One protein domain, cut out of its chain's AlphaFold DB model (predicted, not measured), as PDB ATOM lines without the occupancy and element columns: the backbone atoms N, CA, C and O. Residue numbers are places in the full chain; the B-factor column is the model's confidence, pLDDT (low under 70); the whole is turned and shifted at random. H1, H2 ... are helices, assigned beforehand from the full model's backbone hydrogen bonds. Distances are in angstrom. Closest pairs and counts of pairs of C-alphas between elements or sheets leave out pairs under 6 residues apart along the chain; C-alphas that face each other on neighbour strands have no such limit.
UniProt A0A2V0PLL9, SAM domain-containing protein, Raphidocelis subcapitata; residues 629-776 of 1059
ATOM      1  N   ARG A 629      30.902  18.342 -46.614       57.16
ATOM      2  CA  ARG A 629      32.250  18.057 -47.140       57.16
ATOM      3  C   ARG A 629      33.121  17.307 -46.127       57.16
ATOM      4  O   ARG A 629      33.882  16.423 -46.509       57.16
ATOM      5  N   GLY A 630      32.983  17.600 -44.835       44.38
ATOM      6  CA  GLY A 630      33.695  16.933 -43.744       44.38
ATOM      7  C   GLY A 630      33.392  15.437 -43.629       44.38
ATOM      8  O   GLY A 630      34.305  14.664 -43.345       44.38
ATOM      9  N   ARG A 631      32.155  15.005 -43.921       50.72
ATOM     10  CA  ARG A 631      31.767  13.579 -43.910       50.72
ATOM     11  C   ARG A 631      32.337  12.784 -45.087       50.72
ATOM     12  O   ARG A 631      32.629  11.608 -44.914       50.72
ATOM     13  N   ALA A 632      32.592  13.427 -46.228       44.34
ATOM     14  CA  ALA A 632      33.351  12.839 -47.339       44.34
ATOM     15  C   ALA A 632      34.880  12.849 -47.106       44.34
ATOM     16  O   ALA A 632      35.628  12.131 -47.768       44.34
ATOM     17  N   ARG A 633      35.370  13.636 -46.136       45.06
ATOM     18  CA  ARG A 633      36.804  13.869 -45.914       45.06
ATOM     19  C   ARG A 633      37.593  12.824 -45.096       45.06
ATOM     20  O   ARG A 633      38.816  12.943 -45.151       45.06
ATOM     21  N   PRO A 634      37.053  11.819 -44.363       52.72
ATOM     22  CA  PRO A 634      37.902  10.977 -43.511       52.72
ATOM     23  C   PRO A 634      38.913  10.144 -44.312       52.72
ATOM     24  O   PRO A 634      40.036   9.978 -43.851       52.72
ATOM     25  N   LEU A 635      38.581   9.713 -45.535       49.50
ATOM     26  CA  LEU A 635      39.522   9.011 -46.421       49.50
ATOM     27  C   LEU A 635      40.654   9.935 -46.911       49.50
ATOM     28  O   LEU A 635      41.827   9.578 -46.819       49.50
ATOM     29  N   ALA A 636      40.328  11.155 -47.349       50.31
ATOM     30  CA  ALA A 636      41.325  12.147 -47.768       50.31
ATOM     31  C   ALA A 636      42.198  12.645 -46.595       50.31
ATOM     32  O   ALA A 636      43.388  12.904 -46.761       50.31
ATOM     33  N   ALA A 637      41.626  12.750 -45.392       56.31
ATOM     34  CA  ALA A 637      42.360  13.080 -44.174       56.31
ATOM     35  C   ALA A 637      43.260  11.924 -43.708       56.31
ATOM     36  O   ALA A 637      44.370  12.176 -43.251       56.31
ATOM     37  N   ALA A 638      42.828  10.669 -43.868       53.75
ATOM     38  CA  ALA A 638      43.644   9.493 -43.574       53.75
ATOM     39  C   ALA A 638      44.831   9.350 -44.541       53.75
ATOM     40  O   ALA A 638      45.929   9.023 -44.100       53.75
ATOM     41  N   ALA A 639      44.651   9.683 -45.825       51.47
ATOM     42  CA  ALA A 639      45.754   9.784 -46.784       51.47
ATOM     43  C   ALA A 639      46.766  10.885 -46.396       51.47
ATOM     44  O   ALA A 639      47.974  10.690 -46.515       51.47
ATOM     45  N   ALA A 640      46.290  12.013 -45.856       63.12
ATOM     46  CA  ALA A 640      47.143  13.077 -45.318       63.12
ATOM     47  C   ALA A 640      47.784  12.743 -43.950       63.12
ATOM     48  O   ALA A 640      48.712  13.431 -43.531       63.12
ATOM     49  N   ALA A 641      47.326  11.693 -43.257       68.50
ATOM     50  CA  ALA A 641      47.845  11.250 -41.959       68.50
ATOM     51  C   ALA A 641      49.027  10.260 -42.068       68.50
ATOM     52  O   ALA A 641      49.433   9.659 -41.072       68.50
ATOM     53  N   GLY A 642      49.597  10.092 -43.265       83.75
ATOM     54  CA  GLY A 642      50.747   9.222 -43.508       83.75
ATOM     55  C   GLY A 642      50.391   7.733 -43.654       83.75
ATOM     56  O   GLY A 642      49.215   7.364 -43.718       83.75
ATOM     57  N   PRO A 643      51.404   6.847 -43.732       82.25
ATOM     58  CA  PRO A 643      51.210   5.448 -44.122       82.25
ATOM     59  C   PRO A 643      50.342   4.649 -43.143       82.25
ATOM     60  O   PRO A 643      49.611   3.754 -43.567       82.25
ATOM     61  N   ASP A 644      50.367   4.972 -41.849       78.25
ATOM     62  CA  ASP A 644      49.532   4.283 -40.860       78.25
ATOM     63  C   ASP A 644      48.072   4.754 -40.887       78.25
ATOM     64  O   ASP A 644      47.174   3.927 -40.732       78.25
ATOM     65  N   GLY A 645      47.815   6.025 -41.221       82.75
ATOM     66  CA  GLY A 645      46.466   6.516 -41.515       82.75
ATOM     67  C   GLY A 645      45.849   5.803 -42.721       82.75
ATOM     68  O   GLY A 645      44.713   5.333 -42.650       82.75
ATOM     69  N   ALA A 646      46.627   5.611 -43.792       79.88
ATOM     70  CA  ALA A 646      46.206   4.814 -44.944       79.88
ATOM     71  C   ALA A 646      45.887   3.351 -44.557       79.88
ATOM     72  O   ALA A 646      44.835   2.835 -44.933       79.88
ATOM     73  N   ARG A 647      46.729   2.707 -43.733       84.75
ATOM     74  CA  ARG A 647      46.497   1.343 -43.208       84.75
ATOM     75  C   ARG A 647      45.281   1.237 -42.285       84.75
ATOM     76  O   ARG A 647      44.703   0.158 -42.161       84.75
ATOM     77  N   GLU A 648      44.908   2.291 -41.564       81.44
ATOM     78  CA  GLU A 648      43.678   2.314 -40.760       81.44
ATOM     79  C   GLU A 648      42.436   2.513 -41.631       81.44
ATOM     80  O   GLU A 648      41.474   1.761 -41.473       81.44
ATOM     81  N   ALA A 649      42.479   3.420 -42.610       80.56
ATOM     82  CA  ALA A 649      41.406   3.589 -43.593       80.56
ATOM     83  C   ALA A 649      41.164   2.316 -44.424       80.56
ATOM     84  O   ALA A 649      40.018   1.944 -44.665       80.56
ATOM     85  N   GLU A 650      42.225   1.609 -44.814       83.69
ATOM     86  CA  GLU A 650      42.117   0.332 -45.522       83.69
ATOM     87  C   GLU A 650      41.502  -0.765 -44.637       83.69
ATOM     88  O   GLU A 650      40.613  -1.492 -45.077       83.69
ATOM     89  N   ARG A 651      41.911  -0.862 -43.362       85.94
ATOM     90  CA  ARG A 651      41.310  -1.808 -42.404       85.94
ATOM     91  C   ARG A 651      39.842  -1.487 -42.109       85.94
ATOM     92  O   ARG A 651      39.053  -2.419 -41.981       85.94
ATOM     93  N   ALA A 652      39.462  -0.209 -42.067       84.38
ATOM     94  CA  ALA A 652      38.065   0.208 -41.967       84.38
ATOM     95  C   ALA A 652      37.262  -0.193 -43.218       84.38
ATOM     96  O   ALA A 652      36.233  -0.847 -43.088       84.38
ATOM     97  N   ALA A 653      37.771   0.088 -44.424       83.50
ATOM     98  CA  ALA A 653      37.111  -0.289 -45.677       83.50
ATOM     99  C   ALA A 653      36.959  -1.816 -45.836       83.50
ATOM    100  O   ALA A 653      35.912  -2.288 -46.274       83.50
ATOM    101  N   ARG A 654      37.967  -2.604 -45.426       83.38
ATOM    102  CA  ARG A 654      37.884  -4.076 -45.366       83.38
ATOM    103  C   ARG A 654      36.806  -4.549 -44.379       83.38
ATOM    104  O   ARG A 654      36.087  -5.495 -44.688       83.38
ATOM    105  N   ALA A 655      36.671  -3.897 -43.221       86.81
ATOM    106  CA  ALA A 655      35.645  -4.225 -42.229       86.81
ATOM    107  C   ALA A 655      34.226  -3.845 -42.694       86.81
ATOM    108  O   ALA A 655      33.299  -4.624 -42.489       86.81
ATOM    109  N   ASP A 656      34.061  -2.700 -43.363       89.94
ATOM    110  CA  ASP A 656      32.789  -2.285 -43.967       89.94
ATOM    111  C   ASP A 656      32.361  -3.235 -45.099       89.94
ATOM    112  O   ASP A 656      31.216  -3.682 -45.117       89.94
ATOM    113  N   ALA A 657      33.283  -3.620 -45.991       86.75
ATOM    114  CA  ALA A 657      33.011  -4.591 -47.053       86.75
ATOM    115  C   ALA A 657      32.635  -5.978 -46.501       86.75
ATOM    116  O   ALA A 657      31.674  -6.591 -46.966       86.75
ATOM    117  N   ALA A 658      33.355  -6.456 -45.479       86.06
ATOM    118  CA  ALA A 658      33.035  -7.711 -44.807       86.06
ATOM    119  C   ALA A 658      31.674  -7.659 -44.094       86.06
ATOM    120  O   ALA A 658      30.949  -8.650 -44.118       86.06
ATOM    121  N   LEU A 659      31.301  -6.519 -43.497       90.38
ATOM    122  CA  LEU A 659      29.994  -6.350 -42.864       90.38
ATOM    123  C   LEU A 659      28.855  -6.377 -43.886       90.38
ATOM    124  O   LEU A 659      27.905  -7.125 -43.684       90.38
ATOM    125  N   VAL A 660      28.955  -5.609 -44.979       90.38
ATOM    126  CA  VAL A 660      27.925  -5.593 -46.035       90.38
ATOM    127  C   VAL A 660      27.745  -6.988 -46.623       90.38
ATOM    128  O   VAL A 660      26.626  -7.477 -46.692       90.38
ATOM    129  N   ALA A 661      28.836  -7.674 -46.974       86.00
ATOM    130  CA  ALA A 661      28.744  -9.014 -47.546       86.00
ATOM    131  C   ALA A 661      28.179 -10.059 -46.569       86.00
ATOM    132  O   ALA A 661      27.401 -10.913 -46.993       86.00
ATOM    133  N   ARG A 662      28.529  -9.983 -45.273       90.56
ATOM    134  CA  ARG A 662      27.945 -10.846 -44.234       90.56
ATOM    135  C   ARG A 662      26.445 -10.586 -44.106       90.56
ATOM    136  O   ARG A 662      25.666 -11.521 -44.202       90.56
ATOM    137  N   TRP A 663      26.056  -9.321 -43.968       90.50
ATOM    138  CA  TRP A 663      24.674  -8.906 -43.739       90.50
ATOM    139  C   TRP A 663      23.757  -9.217 -44.937       90.50
ATOM    140  O   TRP A 663      22.668  -9.747 -44.736       90.50
ATOM    141  N   CYS A 664      24.213  -9.011 -46.182       86.75
ATOM    142  CA  CYS A 664      23.468  -9.439 -47.376       86.75
ATOM    143  C   CYS A 664      23.274 -10.967 -47.425       86.75
ATOM    144  O   CYS A 664      22.181 -11.440 -47.728       86.75
ATOM    145  N   ALA A 665      24.316 -11.745 -47.102       85.88
ATOM    146  CA  ALA A 665      24.243 -13.206 -47.110       85.88
ATOM    147  C   ALA A 665      23.358 -13.758 -45.975       85.88
ATOM    148  O   ALA A 665      22.558 -14.657 -46.218       85.88
ATOM    149  N   GLU A 666      23.469 -13.199 -44.764       87.12
ATOM    150  CA  GLU A 666      22.643 -13.544 -43.597       87.12
ATOM    151  C   GLU A 666      21.161 -13.225 -43.827       87.12
ATOM    152  O   GLU A 666      20.304 -14.005 -43.422       87.12
ATOM    153  N   ARG A 667      20.850 -12.089 -44.468       87.50
ATOM    154  CA  ARG A 667      19.471 -11.598 -44.594       87.50
ATOM    155  C   ARG A 667      18.724 -12.121 -45.820       87.50
ATOM    156  O   ARG A 667      17.514 -12.312 -45.746       87.50
ATOM    157  N   TRP A 668      19.416 -12.330 -46.941       86.31
ATOM    158  CA  TRP A 668      18.769 -12.623 -48.229       86.31
ATOM    159  C   TRP A 668      19.224 -13.930 -48.884       86.31
ATOM    160  O   TRP A 668      18.754 -14.246 -49.975       86.31
ATOM    161  N   GLY A 669      20.152 -14.680 -48.276       80.75
ATOM    162  CA  GLY A 669      20.711 -15.934 -48.812       80.75
ATOM    163  C   GLY A 669      21.607 -15.759 -50.050       80.75
ATOM    164  O   GLY A 669      22.545 -16.526 -50.267       80.75
ATOM    165  N   ALA A 670      21.375 -14.707 -50.834       57.91
ATOM    166  CA  ALA A 670      22.213 -14.274 -51.932       57.91
ATOM    167  C   ALA A 670      23.418 -13.476 -51.413       57.91
ATOM    168  O   ALA A 670      23.336 -12.282 -51.120       57.91
ATOM    169  N   ALA A 671      24.589 -14.113 -51.407       57.44
ATOM    170  CA  ALA A 671      25.797 -13.346 -51.686       57.44
ATOM    171  C   ALA A 671      25.651 -12.727 -53.094       57.44
ATOM    172  O   ALA A 671      25.210 -13.441 -53.999       57.44
ATOM    173  N   PRO A 672      25.999 -11.441 -53.302       58.19
ATOM    174  CA  PRO A 672      25.833 -10.785 -54.599       58.19
ATOM    175  C   PRO A 672      26.528 -11.609 -55.700       58.19
ATOM    176  O   PRO A 672      27.707 -11.944 -55.535       58.19
ATOM    177  N   PRO A 673      25.822 -11.982 -56.788       52.75
ATOM    178  CA  PRO A 673      26.281 -13.010 -57.721       52.75
ATOM    179  C   PRO A 673      27.385 -12.484 -58.646       52.75
ATOM    180  O   PRO A 673      27.150 -12.152 -59.806       52.75
ATOM    181  N   LEU A 674      28.618 -12.421 -58.139       55.53
ATOM    182  CA  LEU A 674      29.775 -12.086 -58.963       55.53
ATOM    183  C   LEU A 674      30.056 -13.227 -59.955       55.53
ATOM    184  O   LEU A 674      30.193 -14.382 -59.531       55.53
ATOM    185  N   PRO A 675      30.173 -12.934 -61.264       44.97
ATOM    186  CA  PRO A 675      30.336 -13.959 -62.288       44.97
ATOM    187  C   PRO A 675      31.622 -14.766 -62.053       44.97
ATOM    188  O   PRO A 675      32.731 -14.249 -62.155       44.97
ATOM    189  N   GLY A 676      31.453 -16.049 -61.718       54.44
ATOM    190  CA  GLY A 676      32.534 -17.001 -61.424       54.44
ATOM    191  C   GLY A 676      32.768 -17.315 -59.936       54.44
ATOM    192  O   GLY A 676      33.433 -18.306 -59.633       54.44
ATOM    193  N   ALA A 677      32.204 -16.552 -58.992       51.62
ATOM    194  CA  ALA A 677      32.444 -16.752 -57.559       51.62
ATOM    195  C   ALA A 677      31.450 -17.748 -56.922       51.62
ATOM    196  O   ALA A 677      30.358 -17.376 -56.496       51.62
ATOM    197  N   ARG A 678      31.839 -19.026 -56.788       46.78
ATOM    198  CA  ARG A 678      31.067 -20.022 -56.012       46.78
ATOM    199  C   ARG A 678      31.196 -19.781 -54.497       46.78
ATOM    200  O   ARG A 678      31.967 -20.453 -53.820       46.78
ATOM    201  N   GLY A 679      30.414 -18.833 -53.980       56.75
ATOM    202  CA  GLY A 679      30.226 -18.573 -52.547       56.75
ATOM    203  C   GLY A 679      30.660 -17.172 -52.102       56.75
ATOM    204  O   GLY A 679      31.632 -16.611 -52.607       56.75
ATOM    205  N   GLY A 680      29.957 -16.607 -51.113       55.66
ATOM    206  CA  GLY A 680      30.140 -15.211 -50.688       55.66
ATOM    207  C   GLY A 680      31.541 -14.858 -50.178       55.66
ATOM    208  O   GLY A 680      32.004 -13.742 -50.397       55.66
ATOM    209  N   ALA A 681      32.263 -15.815 -49.587       56.94
ATOM    210  CA  ALA A 681      33.663 -15.619 -49.201       56.94
ATOM    211  C   ALA A 681      34.564 -15.323 -50.418       56.94
ATOM    212  O   ALA A 681      35.386 -14.413 -50.362       56.94
ATOM    213  N   ALA A 682      34.358 -16.020 -51.542       61.22
ATOM    214  CA  ALA A 682      35.107 -15.782 -52.776       61.22
ATOM    215  C   ALA A 682      34.762 -14.422 -53.409       61.22
ATOM    216  O   ALA A 682      35.642 -13.768 -53.967       61.22
ATOM    217  N   ALA A 683      33.513 -13.959 -53.276       59.38
ATOM    218  CA  ALA A 683      33.111 -12.624 -53.724       59.38
ATOM    219  C   ALA A 683      33.771 -11.507 -52.888       59.38
ATOM    220  O   ALA A 683      34.269 -10.524 -53.437       59.38
ATOM    221  N   VAL A 684      33.853 -11.694 -51.565       61.22
ATOM    222  CA  VAL A 684      34.592 -10.797 -50.660       61.22
ATOM    223  C   VAL A 684      36.091 -10.806 -50.965       61.22
ATOM    224  O   VAL A 684      36.707  -9.743 -50.990       61.22
ATOM    225  N   GLU A 685      36.689 -11.969 -51.228       65.25
ATOM    226  CA  GLU A 685      38.101 -12.056 -51.619       65.25
ATOM    227  C   GLU A 685      38.401 -11.397 -52.968       65.25
ATOM    228  O   GLU A 685      39.456 -10.777 -53.098       65.25
ATOM    229  N   ALA A 686      37.509 -11.517 -53.956       66.56
ATOM    230  CA  ALA A 686      37.652 -10.835 -55.241       66.56
ATOM    231  C   ALA A 686      37.687  -9.315 -55.027       66.56
ATOM    232  O   ALA A 686      38.693  -8.676 -55.332       66.56
ATOM    233  N   TYR A 687      36.675  -8.765 -54.341       66.69
ATOM    234  CA  TYR A 687      36.640  -7.342 -53.998       66.69
ATOM    235  C   TYR A 687      37.863  -6.895 -53.181       66.69
ATOM    236  O   TYR A 687      38.373  -5.798 -53.392       66.69
ATOM    237  N   GLN A 688      38.381  -7.729 -52.268       67.38
ATOM    238  CA  GLN A 688      39.599  -7.416 -51.511       67.38
ATOM    239  C   GLN A 688      40.878  -7.448 -52.363       67.38
ATOM    240  O   GLN A 688      41.758  -6.617 -52.134       67.38
ATOM    241  N   ARG A 689      40.999  -8.368 -53.330       70.38
ATOM    242  CA  ARG A 689      42.123  -8.399 -54.282       70.38
ATOM    243  C   ARG A 689      42.102  -7.164 -55.173       70.38
ATOM    244  O   ARG A 689      43.106  -6.460 -55.248       70.38
ATOM    245  N   ASP A 690      40.950  -6.847 -55.751       66.38
ATOM    246  CA  ASP A 690      40.784  -5.675 -56.609       66.38
ATOM    247  C   ASP A 690      41.029  -4.383 -55.813       66.38
ATOM    248  O   ASP A 690      41.858  -3.555 -56.190       66.38
ATOM    249  N   ALA A 691      40.426  -4.240 -54.628       64.12
ATOM    250  CA  ALA A 691      40.633  -3.078 -53.763       64.12
ATOM    251  C   ALA A 691      42.082  -2.904 -53.266       64.12
ATOM    252  O   ALA A 691      42.425  -1.791 -52.856       64.12
ATOM    253  N   ALA A 692      42.913  -3.954 -53.299       68.50
ATOM    254  CA  ALA A 692      44.352  -3.881 -53.034       68.50
ATOM    255  C   ALA A 692      45.163  -3.495 -54.287       68.50
ATOM    256  O   ALA A 692      46.111  -2.716 -54.180       68.50
ATOM    257  N   LEU A 693      44.772  -3.978 -55.473       71.31
ATOM    258  CA  LEU A 693      45.390  -3.627 -56.760       71.31
ATOM    259  C   LEU A 693      45.108  -2.172 -57.185       71.31
ATOM    260  O   LEU A 693      45.948  -1.554 -57.832       71.31
ATOM    261  N   ALA A 694      43.976  -1.596 -56.764       63.88
ATOM    262  CA  ALA A 694      43.578  -0.205 -57.032       63.88
ATOM    263  C   ALA A 694      44.555   0.872 -56.511       63.88
ATOM    264  O   ALA A 694      44.508   2.036 -56.922       63.88
ATOM    265  N   GLY A 695      45.378   0.530 -55.515       67.12
ATOM    266  CA  GLY A 695      46.106   1.514 -54.719       67.12
ATOM    267  C   GLY A 695      45.179   2.475 -53.943       67.12
ATOM    268  O   GLY A 695      44.005   2.178 -53.687       67.12
ATOM    269  N   PRO A 696      45.696   3.639 -53.506       60.84
ATOM    270  CA  PRO A 696      44.920   4.635 -52.765       60.84
ATOM    271  C   PRO A 696      44.148   5.633 -53.651       60.84
ATOM    272  O   PRO A 696      43.491   6.512 -53.098       60.84
ATOM    273  N   GLY A 697      44.221   5.527 -54.984       60.38
ATOM    274  CA  GLY A 697      43.612   6.510 -55.895       60.38
ATOM    275  C   GLY A 697      43.457   6.095 -57.362       60.38
ATOM    276  O   GLY A 697      43.199   6.967 -58.184       60.38
ATOM    277  N   GLY A 698      43.627   4.816 -57.713       58.16
ATOM    278  CA  GLY A 698      43.264   4.311 -59.038       58.16
ATOM    279  C   GLY A 698      41.781   3.944 -59.103       58.16
ATOM    280  O   GLY A 698      41.255   3.314 -58.183       58.16
ATOM    281  N   GLU A 699      41.107   4.316 -60.190       54.53
ATOM    282  CA  GLU A 699      39.805   3.737 -60.532       54.53
ATOM    283  C   GLU A 699      39.994   2.275 -60.963       54.53
ATOM    284  O   GLU A 699      40.979   1.942 -61.622       54.53
ATOM    285  N   LEU A 700      39.075   1.387 -60.571       54.28
ATOM    286  CA  LEU A 700      39.202  -0.049 -60.828       54.28
ATOM    287  C   LEU A 700      38.581  -0.449 -62.175       54.28
ATOM    288  O   LEU A 700      37.354  -0.408 -62.297       54.28
ATOM    289  N   PRO A 701      39.375  -0.894 -63.168       53.31
ATOM    290  CA  PRO A 701      38.839  -1.329 -64.449       53.31
ATOM    291  C   PRO A 701      38.149  -2.697 -64.334       53.31
ATOM    292  O   PRO A 701      38.673  -3.637 -63.740       53.31
ATOM    293  N   GLY A 702      36.976  -2.829 -64.957       54.88
ATOM    294  CA  GLY A 702      36.280  -4.109 -65.131       54.88
ATOM    295  C   GLY A 702      35.582  -4.629 -63.872       54.88
ATOM    296  O   GLY A 702      34.380  -4.427 -63.712       54.88
ATOM    297  N   ALA A 703      36.311  -5.319 -62.990       52.62
ATOM    298  CA  ALA A 703      35.727  -6.145 -61.922       52.62
ATOM    299  C   ALA A 703      34.831  -5.364 -60.941       52.62
ATOM    300  O   ALA A 703      33.811  -5.880 -60.479       52.62
ATOM    301  N   SER A 704      35.140  -4.084 -60.695       68.12
ATOM    302  CA  SER A 704      34.306  -3.223 -59.849       68.12
ATOM    303  C   SER A 704      32.894  -3.010 -60.406       68.12
ATOM    304  O   SER A 704      31.988  -2.783 -59.615       68.12
ATOM    305  N   ALA A 705      32.671  -3.082 -61.722       81.00
ATOM    306  CA  ALA A 705      31.362  -2.794 -62.315       81.00
ATOM    307  C   ALA A 705      30.300  -3.844 -61.944       81.00
ATOM    308  O   ALA A 705      29.162  -3.485 -61.652       81.00
ATOM    309  N   ALA A 706      30.677  -5.127 -61.885       78.94
ATOM    310  CA  ALA A 706      29.773  -6.200 -61.462       78.94
ATOM    311  C   ALA A 706      29.425  -6.106 -59.965       78.94
ATOM    312  O   ALA A 706      28.291  -6.375 -59.574       78.94
ATOM    313  N   VAL A 707      30.386  -5.682 -59.134       81.00
ATOM    314  CA  VAL A 707      30.153  -5.429 -57.704       81.00
ATOM    315  C   VAL A 707      29.211  -4.240 -57.518       81.00
ATOM    316  O   VAL A 707      28.234  -4.359 -56.791       81.00
ATOM    317  N   GLU A 708      29.468  -3.119 -58.196       87.25
ATOM    318  CA  GLU A 708      28.614  -1.927 -58.132       87.25
ATOM    319  C   GLU A 708      27.179  -2.244 -58.575       87.25
ATOM    320  O   GLU A 708      26.257  -1.974 -57.815       87.25
ATOM    321  N   ALA A 709      26.989  -2.916 -59.716       88.50
ATOM    322  CA  ALA A 709      25.662  -3.299 -60.204       88.50
ATOM    323  C   ALA A 709      24.894  -4.205 -59.219       88.50
ATOM    324  O   ALA A 709      23.691  -4.032 -59.027       88.50
ATOM    325  N   ALA A 710      25.578  -5.137 -58.547       85.69
ATOM    326  CA  ALA A 710      24.957  -5.979 -57.525       85.69
ATOM    327  C   ALA A 710      24.634  -5.208 -56.228       85.69
ATOM    328  O   ALA A 710      23.632  -5.496 -55.574       85.69
ATOM    329  N   LEU A 711      25.445  -4.208 -55.859       90.31
ATOM    330  CA  LEU A 711      25.132  -3.287 -54.759       90.31
ATOM    331  C   LEU A 711      23.987  -2.323 -55.120       90.31
ATOM    332  O   LEU A 711      23.242  -1.923 -54.230       90.31
ATOM    333  N   ASP A 712      23.823  -1.979 -56.398       94.25
ATOM    334  CA  ASP A 712      22.760  -1.097 -56.893       94.25
ATOM    335  C   ASP A 712      21.409  -1.818 -57.020       94.25
ATOM    336  O   ASP A 712      20.385  -1.237 -56.656       94.25
ATOM    337  N   SER A 713      21.398  -3.104 -57.401       91.56
ATOM    338  CA  SER A 713      20.239  -3.994 -57.198       91.56
ATOM    339  C   SER A 713      19.868  -4.046 -55.713       91.56
ATOM    340  O   SER A 713      18.765  -3.655 -55.350       91.56
ATOM    341  N   VAL A 714      20.813  -4.360 -54.816       91.81
ATOM    342  CA  VAL A 714      20.575  -4.347 -53.356       91.81
ATOM    343  C   VAL A 714      20.008  -3.009 -52.849       91.81
ATOM    344  O   VAL A 714      19.087  -3.003 -52.034       91.81
ATOM    345  N   LEU A 715      20.521  -1.868 -53.319       94.38
ATOM    346  CA  LEU A 715      20.031  -0.538 -52.933       94.38
ATOM    347  C   LEU A 715      18.627  -0.219 -53.463       94.38
ATOM    348  O   LEU A 715      17.918   0.569 -52.833       94.38
ATOM    349  N   THR A 716      18.244  -0.805 -54.596       93.75
ATOM    350  CA  THR A 716      16.944  -0.602 -55.247       93.75
ATOM    351  C   THR A 716      15.906  -1.561 -54.669       93.75
ATOM    352  O   THR A 716      14.935  -1.127 -54.051       93.75
ATOM    353  N   ASP A 717      16.172  -2.863 -54.766       94.50
ATOM    354  CA  ASP A 717      15.266  -3.961 -54.417       94.50
ATOM    355  C   ASP A 717      15.005  -4.055 -52.904       94.50
ATOM    356  O   ASP A 717      13.979  -4.577 -52.472       94.50
ATOM    357  N   ARG A 718      15.946  -3.574 -52.075       93.69
ATOM    358  CA  ARG A 718      15.915  -3.707 -50.604       93.69
ATOM    359  C   ARG A 718      15.988  -2.368 -49.867       93.69
ATOM    360  O   ARG A 718      16.309  -2.323 -48.676       93.69
ATOM    361  N   ARG A 719      15.648  -1.271 -50.557       95.25
ATOM    362  CA  ARG A 719      15.617   0.108 -50.031       95.25
ATOM    363  C   ARG A 719      14.907   0.226 -48.678       95.25
ATOM    364  O   ARG A 719      15.388   0.916 -47.776       95.25
ATOM    365  N   GLU A 720      13.767  -0.448 -48.553       93.94
ATOM    366  CA  GLU A 720      12.860  -0.329 -47.408       93.94
ATOM    367  C   GLU A 720      13.334  -1.158 -46.209       93.94
ATOM    368  O   GLU A 720      13.358  -0.652 -45.089       93.94
ATOM    369  N   GLU A 721      13.845  -2.375 -46.440       92.75
ATOM    370  CA  GLU A 721      14.516  -3.179 -45.407       92.75
ATOM    371  C   GLU A 721      15.758  -2.483 -44.836       92.75
ATOM    372  O   GLU A 721      16.022  -2.556 -43.635       92.75
ATOM    373  N   LEU A 722      16.506  -1.775 -45.687       93.94
ATOM    374  CA  LEU A 722      17.659  -0.958 -45.300       93.94
ATOM    375  C   LEU A 722      17.278   0.325 -44.531       93.94
ATOM    376  O   LEU A 722      18.172   1.056 -44.097       93.94
ATOM    377  N   LEU A 723      15.977   0.619 -44.374       93.81
ATOM    378  CA  LEU A 723      15.437   1.850 -43.779       93.81
ATOM    379  C   LEU A 723      16.036   3.125 -44.413       93.81
ATOM    380  O   LEU A 723      16.255   4.141 -43.745       93.81
ATOM    381  N   LEU A 724      16.343   3.072 -45.716       94.06
ATOM    382  CA  LEU A 724      16.981   4.165 -46.443       94.06
ATOM    383  C   LEU A 724      15.926   5.124 -47.011       94.06
ATOM    384  O   LEU A 724      15.247   4.770 -47.975       94.06
ATOM    385  N   PRO A 725      15.815   6.370 -46.505       92.88
ATOM    386  CA  PRO A 725      14.962   7.363 -47.143       92.88
ATOM    387  C   PRO A 725      15.494   7.658 -48.546       92.88
ATOM    388  O   PRO A 725      16.706   7.726 -48.754       92.88
ATOM    389  N   GLU A 726      14.593   7.888 -49.494       95.00
ATOM    390  CA  GLU A 726      14.872   7.942 -50.934       95.00
ATOM    391  C   GLU A 726      16.057   8.844 -51.324       95.00
ATOM    392  O   GLU A 726      16.959   8.409 -52.036       95.00
ATOM    393  N   ARG A 727      16.156  10.052 -50.747       93.94
ATOM    394  CA  ARG A 727      17.302  10.964 -50.957       93.94
ATOM    395  C   ARG A 727      18.659  10.359 -50.558       93.94
ATOM    396  O   ARG A 727      19.681  10.736 -51.122       93.94
ATOM    397  N   ARG A 728      18.693   9.448 -49.577       93.31
ATOM    398  CA  ARG A 728      19.899   8.707 -49.164       93.31
ATOM    399  C   ARG A 728      20.127   7.477 -50.043       93.31
ATOM    400  O   ARG A 728      21.282   7.190 -50.321       93.31
ATOM    401  N   ALA A 729      19.077   6.797 -50.507       95.75
ATOM    402  CA  ALA A 729      19.207   5.721 -51.494       95.75
ATOM    403  C   ALA A 729      19.802   6.254 -52.812       95.75
ATOM    404  O   ALA A 729      20.848   5.779 -53.240       95.75
ATOM    405  N   ALA A 730      19.243   7.336 -53.366       95.31
ATOM    406  CA  ALA A 730      19.770   8.018 -54.551       95.31
ATOM    407  C   ALA A 730      21.233   8.476 -54.374       95.31
ATOM    408  O   ALA A 730      22.063   8.270 -55.255       95.31
ATOM    409  N   ALA A 731      21.584   9.026 -53.204       93.56
ATOM    410  CA  ALA A 731      22.963   9.415 -52.895       93.56
ATOM    411  C   ALA A 731      23.935   8.225 -52.740       93.56
ATOM    412  O   ALA A 731      25.144   8.420 -52.853       93.56
ATOM    413  N   LEU A 732      23.436   7.012 -52.469       95.06
ATOM    414  CA  LEU A 732      24.240   5.787 -52.424       95.06
ATOM    415  C   LEU A 732      24.377   5.146 -53.808       95.06
ATOM    416  O   LEU A 732      25.488   4.759 -54.149       95.06
ATOM    417  N   LEU A 733      23.314   5.123 -54.619       95.50
ATOM    418  CA  LEU A 733      23.352   4.704 -56.029       95.50
ATOM    419  C   LEU A 733      24.339   5.569 -56.838       95.50
ATOM    420  O   LEU A 733      25.166   5.054 -57.589       95.50
ATOM    421  N   ALA A 734      24.313   6.891 -56.618       94.50
ATOM    422  CA  ALA A 734      25.233   7.851 -57.234       94.50
ATOM    423  C   ALA A 734      26.670   7.809 -56.670       94.50
ATOM    424  O   ALA A 734      27.591   8.346 -57.291       94.50
ATOM    425  N   ALA A 735      26.892   7.194 -55.503       92.88
ATOM    426  CA  ALA A 735      28.240   6.938 -55.001       92.88
ATOM    427  C   ALA A 735      28.890   5.779 -55.776       92.88
ATOM    428  O   ALA A 735      28.209   4.984 -56.416       92.88
ATOM    429  N   ARG A 736      30.220   5.655 -55.703       92.19
ATOM    430  CA  ARG A 736      30.953   4.524 -56.296       92.19
ATOM    431  C   ARG A 736      32.029   3.972 -55.365       92.19
ATOM    432  O   ARG A 736      32.601   4.697 -54.543       92.19
ATOM    433  N   GLY A 737      32.310   2.681 -55.492       90.12
ATOM    434  CA  GLY A 737      33.392   1.971 -54.821       90.12
ATOM    435  C   GLY A 737      33.308   2.051 -53.296       90.12
ATOM    436  O   GLY A 737      32.258   1.848 -52.683       90.12
ATOM    437  N   ARG A 738      34.437   2.387 -52.658       85.69
ATOM    438  CA  ARG A 738      34.557   2.441 -51.187       85.69
ATOM    439  C   ARG A 738      33.527   3.378 -50.528       85.69
ATOM    440  O   ARG A 738      33.169   3.145 -49.378       85.69
ATOM    441  N   ALA A 739      33.025   4.400 -51.233       87.19
ATOM    442  CA  ALA A 739      31.990   5.298 -50.715       87.19
ATOM    443  C   ALA A 739      30.599   4.636 -50.656       87.19
ATOM    444  O   ALA A 739      29.918   4.760 -49.636       87.19
ATOM    445  N   LYS A 740      30.208   3.885 -51.700       93.69
ATOM    446  CA  LYS A 740      28.958   3.104 -51.730       93.69
ATOM    447  C   LYS A 740      28.977   2.027 -50.641       93.69
ATOM    448  O   LYS A 740      28.063   1.967 -49.821       93.69
ATOM    449  N   VAL A 741      30.075   1.271 -50.544       91.88
ATOM    450  CA  VAL A 741      30.255   0.214 -49.529       91.88
ATOM    451  C   VAL A 741      30.230   0.760 -48.097       91.88
ATOM    452  O   VAL A 741      29.494   0.228 -47.271       91.88
ATOM    453  N   ALA A 742      30.958   1.837 -47.780       89.94
ATOM    454  CA  ALA A 742      30.926   2.427 -46.434       89.94
ATOM    455  C   ALA A 742      29.540   3.007 -46.079       89.94
ATOM    456  O   ALA A 742      29.090   2.928 -44.932       89.94
ATOM    457  N   GLY A 743      28.834   3.562 -47.070       92.81
ATOM    458  CA  GLY A 743      27.478   4.082 -46.914       92.81
ATOM    459  C   GLY A 743      26.422   2.995 -46.664       92.81
ATOM    460  O   GLY A 743      25.555   3.188 -45.805       92.81
ATOM    461  N   LEU A 744      26.546   1.849 -47.345       94.25
ATOM    462  CA  LEU A 744      25.765   0.630 -47.099       94.25
ATOM    463  C   LEU A 744      26.115  -0.016 -45.753       94.25
ATOM    464  O   LEU A 744      25.212  -0.367 -45.000       94.25
ATOM    465  N   ALA A 745      27.394  -0.092 -45.379       93.69
ATOM    466  CA  ALA A 745      27.813  -0.608 -44.073       93.69
ATOM    467  C   ALA A 745      27.230   0.223 -42.916       93.69
ATOM    468  O   ALA A 745      26.828  -0.318 -41.887       93.69
ATOM    469  N   ALA A 746      27.124   1.544 -43.094       93.00
ATOM    470  CA  ALA A 746      26.443   2.437 -42.157       93.00
ATOM    471  C   ALA A 746      24.903   2.317 -42.179       93.00
ATOM    472  O   ALA A 746      24.256   2.784 -41.244       93.00
ATOM    473  N   ALA A 747      24.300   1.735 -43.222       94.25
ATOM    474  CA  ALA A 747      22.877   1.391 -43.245       94.25
ATOM    475  C   ALA A 747      22.631   0.043 -42.543       94.25
ATOM    476  O   ALA A 747      21.836  -0.011 -41.609       94.25
ATOM    477  N   ALA A 748      23.407  -0.996 -42.873       94.00
ATOM    478  CA  ALA A 748      23.363  -2.302 -42.210       94.00
ATOM    479  C   ALA A 748      23.527  -2.187 -40.680       94.00
ATOM    480  O   ALA A 748      22.706  -2.715 -39.935       94.00
ATOM    481  N   ARG A 749      24.501  -1.394 -40.196       94.12
ATOM    482  CA  ARG A 749      24.665  -1.099 -38.753       94.12
ATOM    483  C   ARG A 749      23.435  -0.452 -38.109       94.12
ATOM    484  O   ARG A 749      23.171  -0.693 -36.933       94.12
ATOM    485  N   ALA A 750      22.707   0.387 -38.846       91.25
ATOM    486  CA  ALA A 750      21.488   1.015 -38.344       91.25
ATOM    487  C   ALA A 750      20.337  -0.001 -38.255       91.25
ATOM    488  O   ALA A 750      19.611   0.005 -37.263       91.25
ATOM    489  N   VAL A 751      20.216  -0.916 -39.225       92.88
ATOM    490  CA  VAL A 751      19.238  -2.016 -39.179       92.88
ATOM    491  C   VAL A 751      19.548  -2.977 -38.025       92.88
ATOM    492  O   VAL A 751      18.680  -3.181 -37.181       92.88
ATOM    493  N   GLU A 752      20.791  -3.465 -37.897       92.75
ATOM    494  CA  GLU A 752      21.223  -4.326 -36.776       92.75
ATOM    495  C   GLU A 752      20.912  -3.694 -35.403       92.75
ATOM    496  O   GLU A 752      20.458  -4.365 -34.472       92.75
ATOM    497  N   PHE A 753      21.126  -2.379 -35.269       92.31
ATOM    498  CA  PHE A 753      20.787  -1.631 -34.059       92.31
ATOM    499  C   PHE A 753      19.272  -1.570 -33.810       92.31
ATOM    500  O   PHE A 753      18.832  -1.802 -32.681       92.31
ATOM    501  N   MET A 754      18.469  -1.284 -34.839       92.12
ATOM    502  CA  MET A 754      17.010  -1.190 -34.720       92.12
ATOM    503  C   MET A 754      16.352  -2.547 -34.442       92.12
ATOM    504  O   MET A 754      15.395  -2.611 -33.671       92.12
ATOM    505  N   GLU A 755      16.870  -3.639 -35.003       91.00
ATOM    506  CA  GLU A 755      16.387  -5.000 -34.733       91.00
ATOM    507  C   GLU A 755      16.713  -5.432 -33.300       91.00
ATOM    508  O   GLU A 755      15.835  -5.916 -32.581       91.00
ATOM    509  N   ARG A 756      17.930  -5.140 -32.822       92.56
ATOM    510  CA  ARG A 756      18.276  -5.319 -31.407       92.56
ATOM    511  C   ARG A 756      17.373  -4.491 -30.488       92.56
ATOM    512  O   ARG A 756      16.906  -5.013 -29.480       92.56
ATOM    513  N   TYR A 757      17.100  -3.234 -30.833       87.44
ATOM    514  CA  TYR A 757      16.224  -2.363 -30.047       87.44
ATOM    515  C   TYR A 757      14.777  -2.884 -29.992       87.44
ATOM    516  O   TYR A 757      14.171  -2.889 -28.922       87.44
ATOM    517  N   ARG A 758      14.241  -3.403 -31.107       86.81
ATOM    518  CA  ARG A 758      12.936  -4.092 -31.143       86.81
ATOM    519  C   ARG A 758      12.918  -5.335 -30.242       86.81
ATOM    520  O   ARG A 758      11.951  -5.534 -29.515       86.81
ATOM    521  N   SER A 759      13.994  -6.126 -30.231       88.62
ATOM    522  CA  SER A 759      14.137  -7.300 -29.353       88.62
ATOM    523  C   SER A 759      14.226  -6.926 -27.862       88.62
ATOM    524  O   SER A 759      13.557  -7.534 -27.019       88.62
ATOM    525  N   ASP A 760      14.973  -5.868 -27.525       85.44
ATOM    526  CA  ASP A 760      15.042  -5.314 -26.166       85.44
ATOM    527  C   ASP A 760      13.671  -4.773 -25.696       85.44
ATOM    528  O   ASP A 760      13.337  -4.913 -24.516       85.44
ATOM    529  N   LEU A 761      12.854  -4.196 -26.589       83.31
ATOM    530  CA  LEU A 761      11.470  -3.792 -26.287       83.31
ATOM    531  C   LEU A 761      10.551  -5.000 -26.069       83.31
ATOM    532  O   LEU A 761      10.006  -5.136 -24.976       83.31
ATOM    533  N   ALA A 762      10.475  -5.938 -27.018       85.75
ATOM    534  CA  ALA A 762       9.641  -7.138 -26.893       85.75
ATOM    535  C   ALA A 762       9.965  -7.957 -25.624       85.75
ATOM    536  O   ALA A 762       9.077  -8.514 -24.977       85.75
ATOM    537  N   THR A 763      11.235  -7.977 -25.202       85.75
ATOM    538  CA  THR A 763      11.669  -8.602 -23.941       85.75
ATOM    539  C   THR A 763      11.128  -7.880 -22.698       85.75
ATOM    540  O   THR A 763      10.865  -8.518 -21.673       85.75
ATOM    541  N   ARG A 764      10.956  -6.554 -22.750       84.44
ATOM    542  CA  ARG A 764      10.352  -5.752 -21.672       84.44
ATOM    543  C   ARG A 764       8.838  -5.911 -21.657       84.44
ATOM    544  O   ARG A 764       8.284  -6.112 -20.580       84.44
ATOM    545  N   ASP A 765       8.205  -5.914 -22.823       81.19
ATOM    546  CA  ASP A 765       6.755  -6.067 -22.958       81.19
ATOM    547  C   ASP A 765       6.307  -7.464 -22.506       81.19
ATOM    548  O   ASP A 765       5.367  -7.587 -21.724       81.19
ATOM    549  N   ARG A 766       7.067  -8.519 -22.845       88.12
ATOM    550  CA  ARG A 766       6.838  -9.884 -22.333       88.12
ATOM    551  C   ARG A 766       6.920  -9.966 -20.803       88.12
ATOM    552  O   ARG A 766       6.116 -10.659 -20.190       88.12
ATOM    553  N   ARG A 767       7.853  -9.241 -20.171       82.44
ATOM    554  CA  ARG A 767       7.955  -9.151 -18.698       82.44
ATOM    555  C   ARG A 767       6.825  -8.331 -18.079       82.44
ATOM    556  O   ARG A 767       6.387  -8.644 -16.977       82.44
ATOM    557  N   LEU A 768       6.357  -7.289 -18.762       80.31
ATOM    558  CA  LEU A 768       5.223  -6.484 -18.316       80.31
ATOM    559  C   LEU A 768       3.923  -7.298 -18.380       80.31
ATOM    560  O   LEU A 768       3.186  -7.322 -17.399       80.31
ATOM    561  N   ALA A 769       3.712  -8.055 -19.460       78.12
ATOM    562  CA  ALA A 769       2.621  -9.017 -19.591       78.12
ATOM    563  C   ALA A 769       2.707 -10.145 -18.543       78.12
ATOM    564  O   ALA A 769       1.691 -10.523 -17.967       78.12
ATOM    565  N   GLU A 770       3.906 -10.645 -18.219       85.88
ATOM    566  CA  GLU A 770       4.092 -11.627 -17.138       85.88
ATOM    567  C   GLU A 770       3.713 -11.048 -15.762       85.88
ATOM    568  O   GLU A 770       3.035 -11.706 -14.971       85.88
ATOM    569  N   LEU A 771       4.107  -9.804 -15.468       77.44
ATOM    570  CA  LEU A 771       3.744  -9.114 -14.225       77.44
ATOM    571  C   LEU A 771       2.237  -8.822 -14.148       77.44
ATOM    572  O   LEU A 771       1.637  -9.041 -13.097       77.44
ATOM    573  N   GLN A 772       1.617  -8.399 -15.253       71.88
ATOM    574  CA  GLN A 772       0.163  -8.248 -15.361       71.88
ATOM    575  C   GLN A 772      -0.553  -9.588 -15.168       71.88
ATOM    576  O   GLN A 772      -1.488  -9.661 -14.378       71.88
ATOM    577  N   GLY A 773      -0.082 -10.665 -15.802       73.56
ATOM    578  CA  GLY A 773      -0.626 -12.014 -15.641       73.56
ATOM    579  C   GLY A 773      -0.531 -12.519 -14.199       73.56
ATOM    580  O   GLY A 773      -1.515 -13.018 -13.661       73.56
ATOM    581  N   ARG A 774       0.608 -12.310 -13.523       74.19
ATOM    582  CA  ARG A 774       0.780 -12.615 -12.088       74.19
ATOM    583  C   ARG A 774      -0.175 -11.798 -11.204       74.19
ATOM    584  O   ARG A 774      -0.729 -12.340 -10.250       74.19
ATOM    585  N   TRP A 775      -0.387 -10.518 -11.517       74.19
ATOM    586  CA  TRP A 775      -1.296  -9.632 -10.779       74.19
ATOM    587  C   TRP A 775      -2.773 -10.014 -10.984       74.19
ATOM    588  O   TRP A 775      -3.508 -10.172 -10.011       74.19
ATOM    589  N   LEU A 776      -3.185 -10.272 -12.228       70.50
ATOM    590  CA  LEU A 776      -4.527 -10.749 -12.577       70.50
ATOM    591  C   LEU A 776      -4.807 -12.144 -12.000       70.50
ATOM    592  O   LEU A 776      -5.883 -12.368 -11.456       70.50
TER     593      LEU A 776
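AT A GLANCE: This is residues 629 to 776 of the 1059 residues of the protein "SAM domain-containing protein" of Raphidocelis subcapitata (UniProt A0A2V0PLL9). One long helix, H7, runs out of a compact head of helices, and its residues 755 to 776 stick out as a free arm. In the head, the beginning of H7 crosses H3, and H4, H5 and H6 close a ring of contacts from H3 back to H7, with H2 folded back on the beginning of H3. The printed part has 148 residues with seven named helices, H1 to H7 in chain order, and no named strand; its class is all helix. It is loose, with a radius of gyration of the C-alphas of 19.0 A, and spans 68 by 37 by 28 A.

IN THESE COORDINATES: H7, residues 738 to 776, is 56.5 A long, from C-alpha 738 at (34.557, 2.441, -51.187) to C-alpha 776 at (-4.527, -10.749, -12.577). H3, residues 642 to 668, is 39.0 A long and begins at C-alpha 642 at (50.747, 9.222, -43.508). H5, residues 703 to 717, measures 21.9 A, and H4, residues 680 to 693, 20.1 A. H6 is residues 726 to 733, H2 residues 634 to 640 and H1 residues 629 to 632.

HOW THE PARTS SIT: H7 touches the hub, H3, at a steep tilt of 53 degrees, with residues 738 to 748 alone; the closest C-alphas, of Asp 656 and Ala 745, are 5.3 A apart. H6 and H7 form a hairpin, closest at C-alphas 732 and 740, 5.5 A. H5 and H6 form another, closest at C-alphas 712 and 733, 5.9 A. H4 touches H5, closest at C-alphas 690 and 703, 7.3 A. H3 makes hairpins with H4, closest at C-alphas 658 and 684, 6.8 A, and with H2, closest at C-alphas 638 and 645, 4.6 A. H1 and H2 meet only through their link. Every O i to N i+4 pair is within hydrogen-bond range in H2, H3, H4 and H6, against 10 of 11 in H5 and 34 of 35 in H7; H1 is too short for such a pair.

THE WHOLE: The farthest C-alphas, of Gly 698 and Leu 776, are 68.3 A apart. The printed part has no cut, and the link from H3 to H4 is long. Mean pLDDT of the printed part is 78.1; residues 629 to 641, 670 to 688, 690 to 692 and 694 to 704 are under 70.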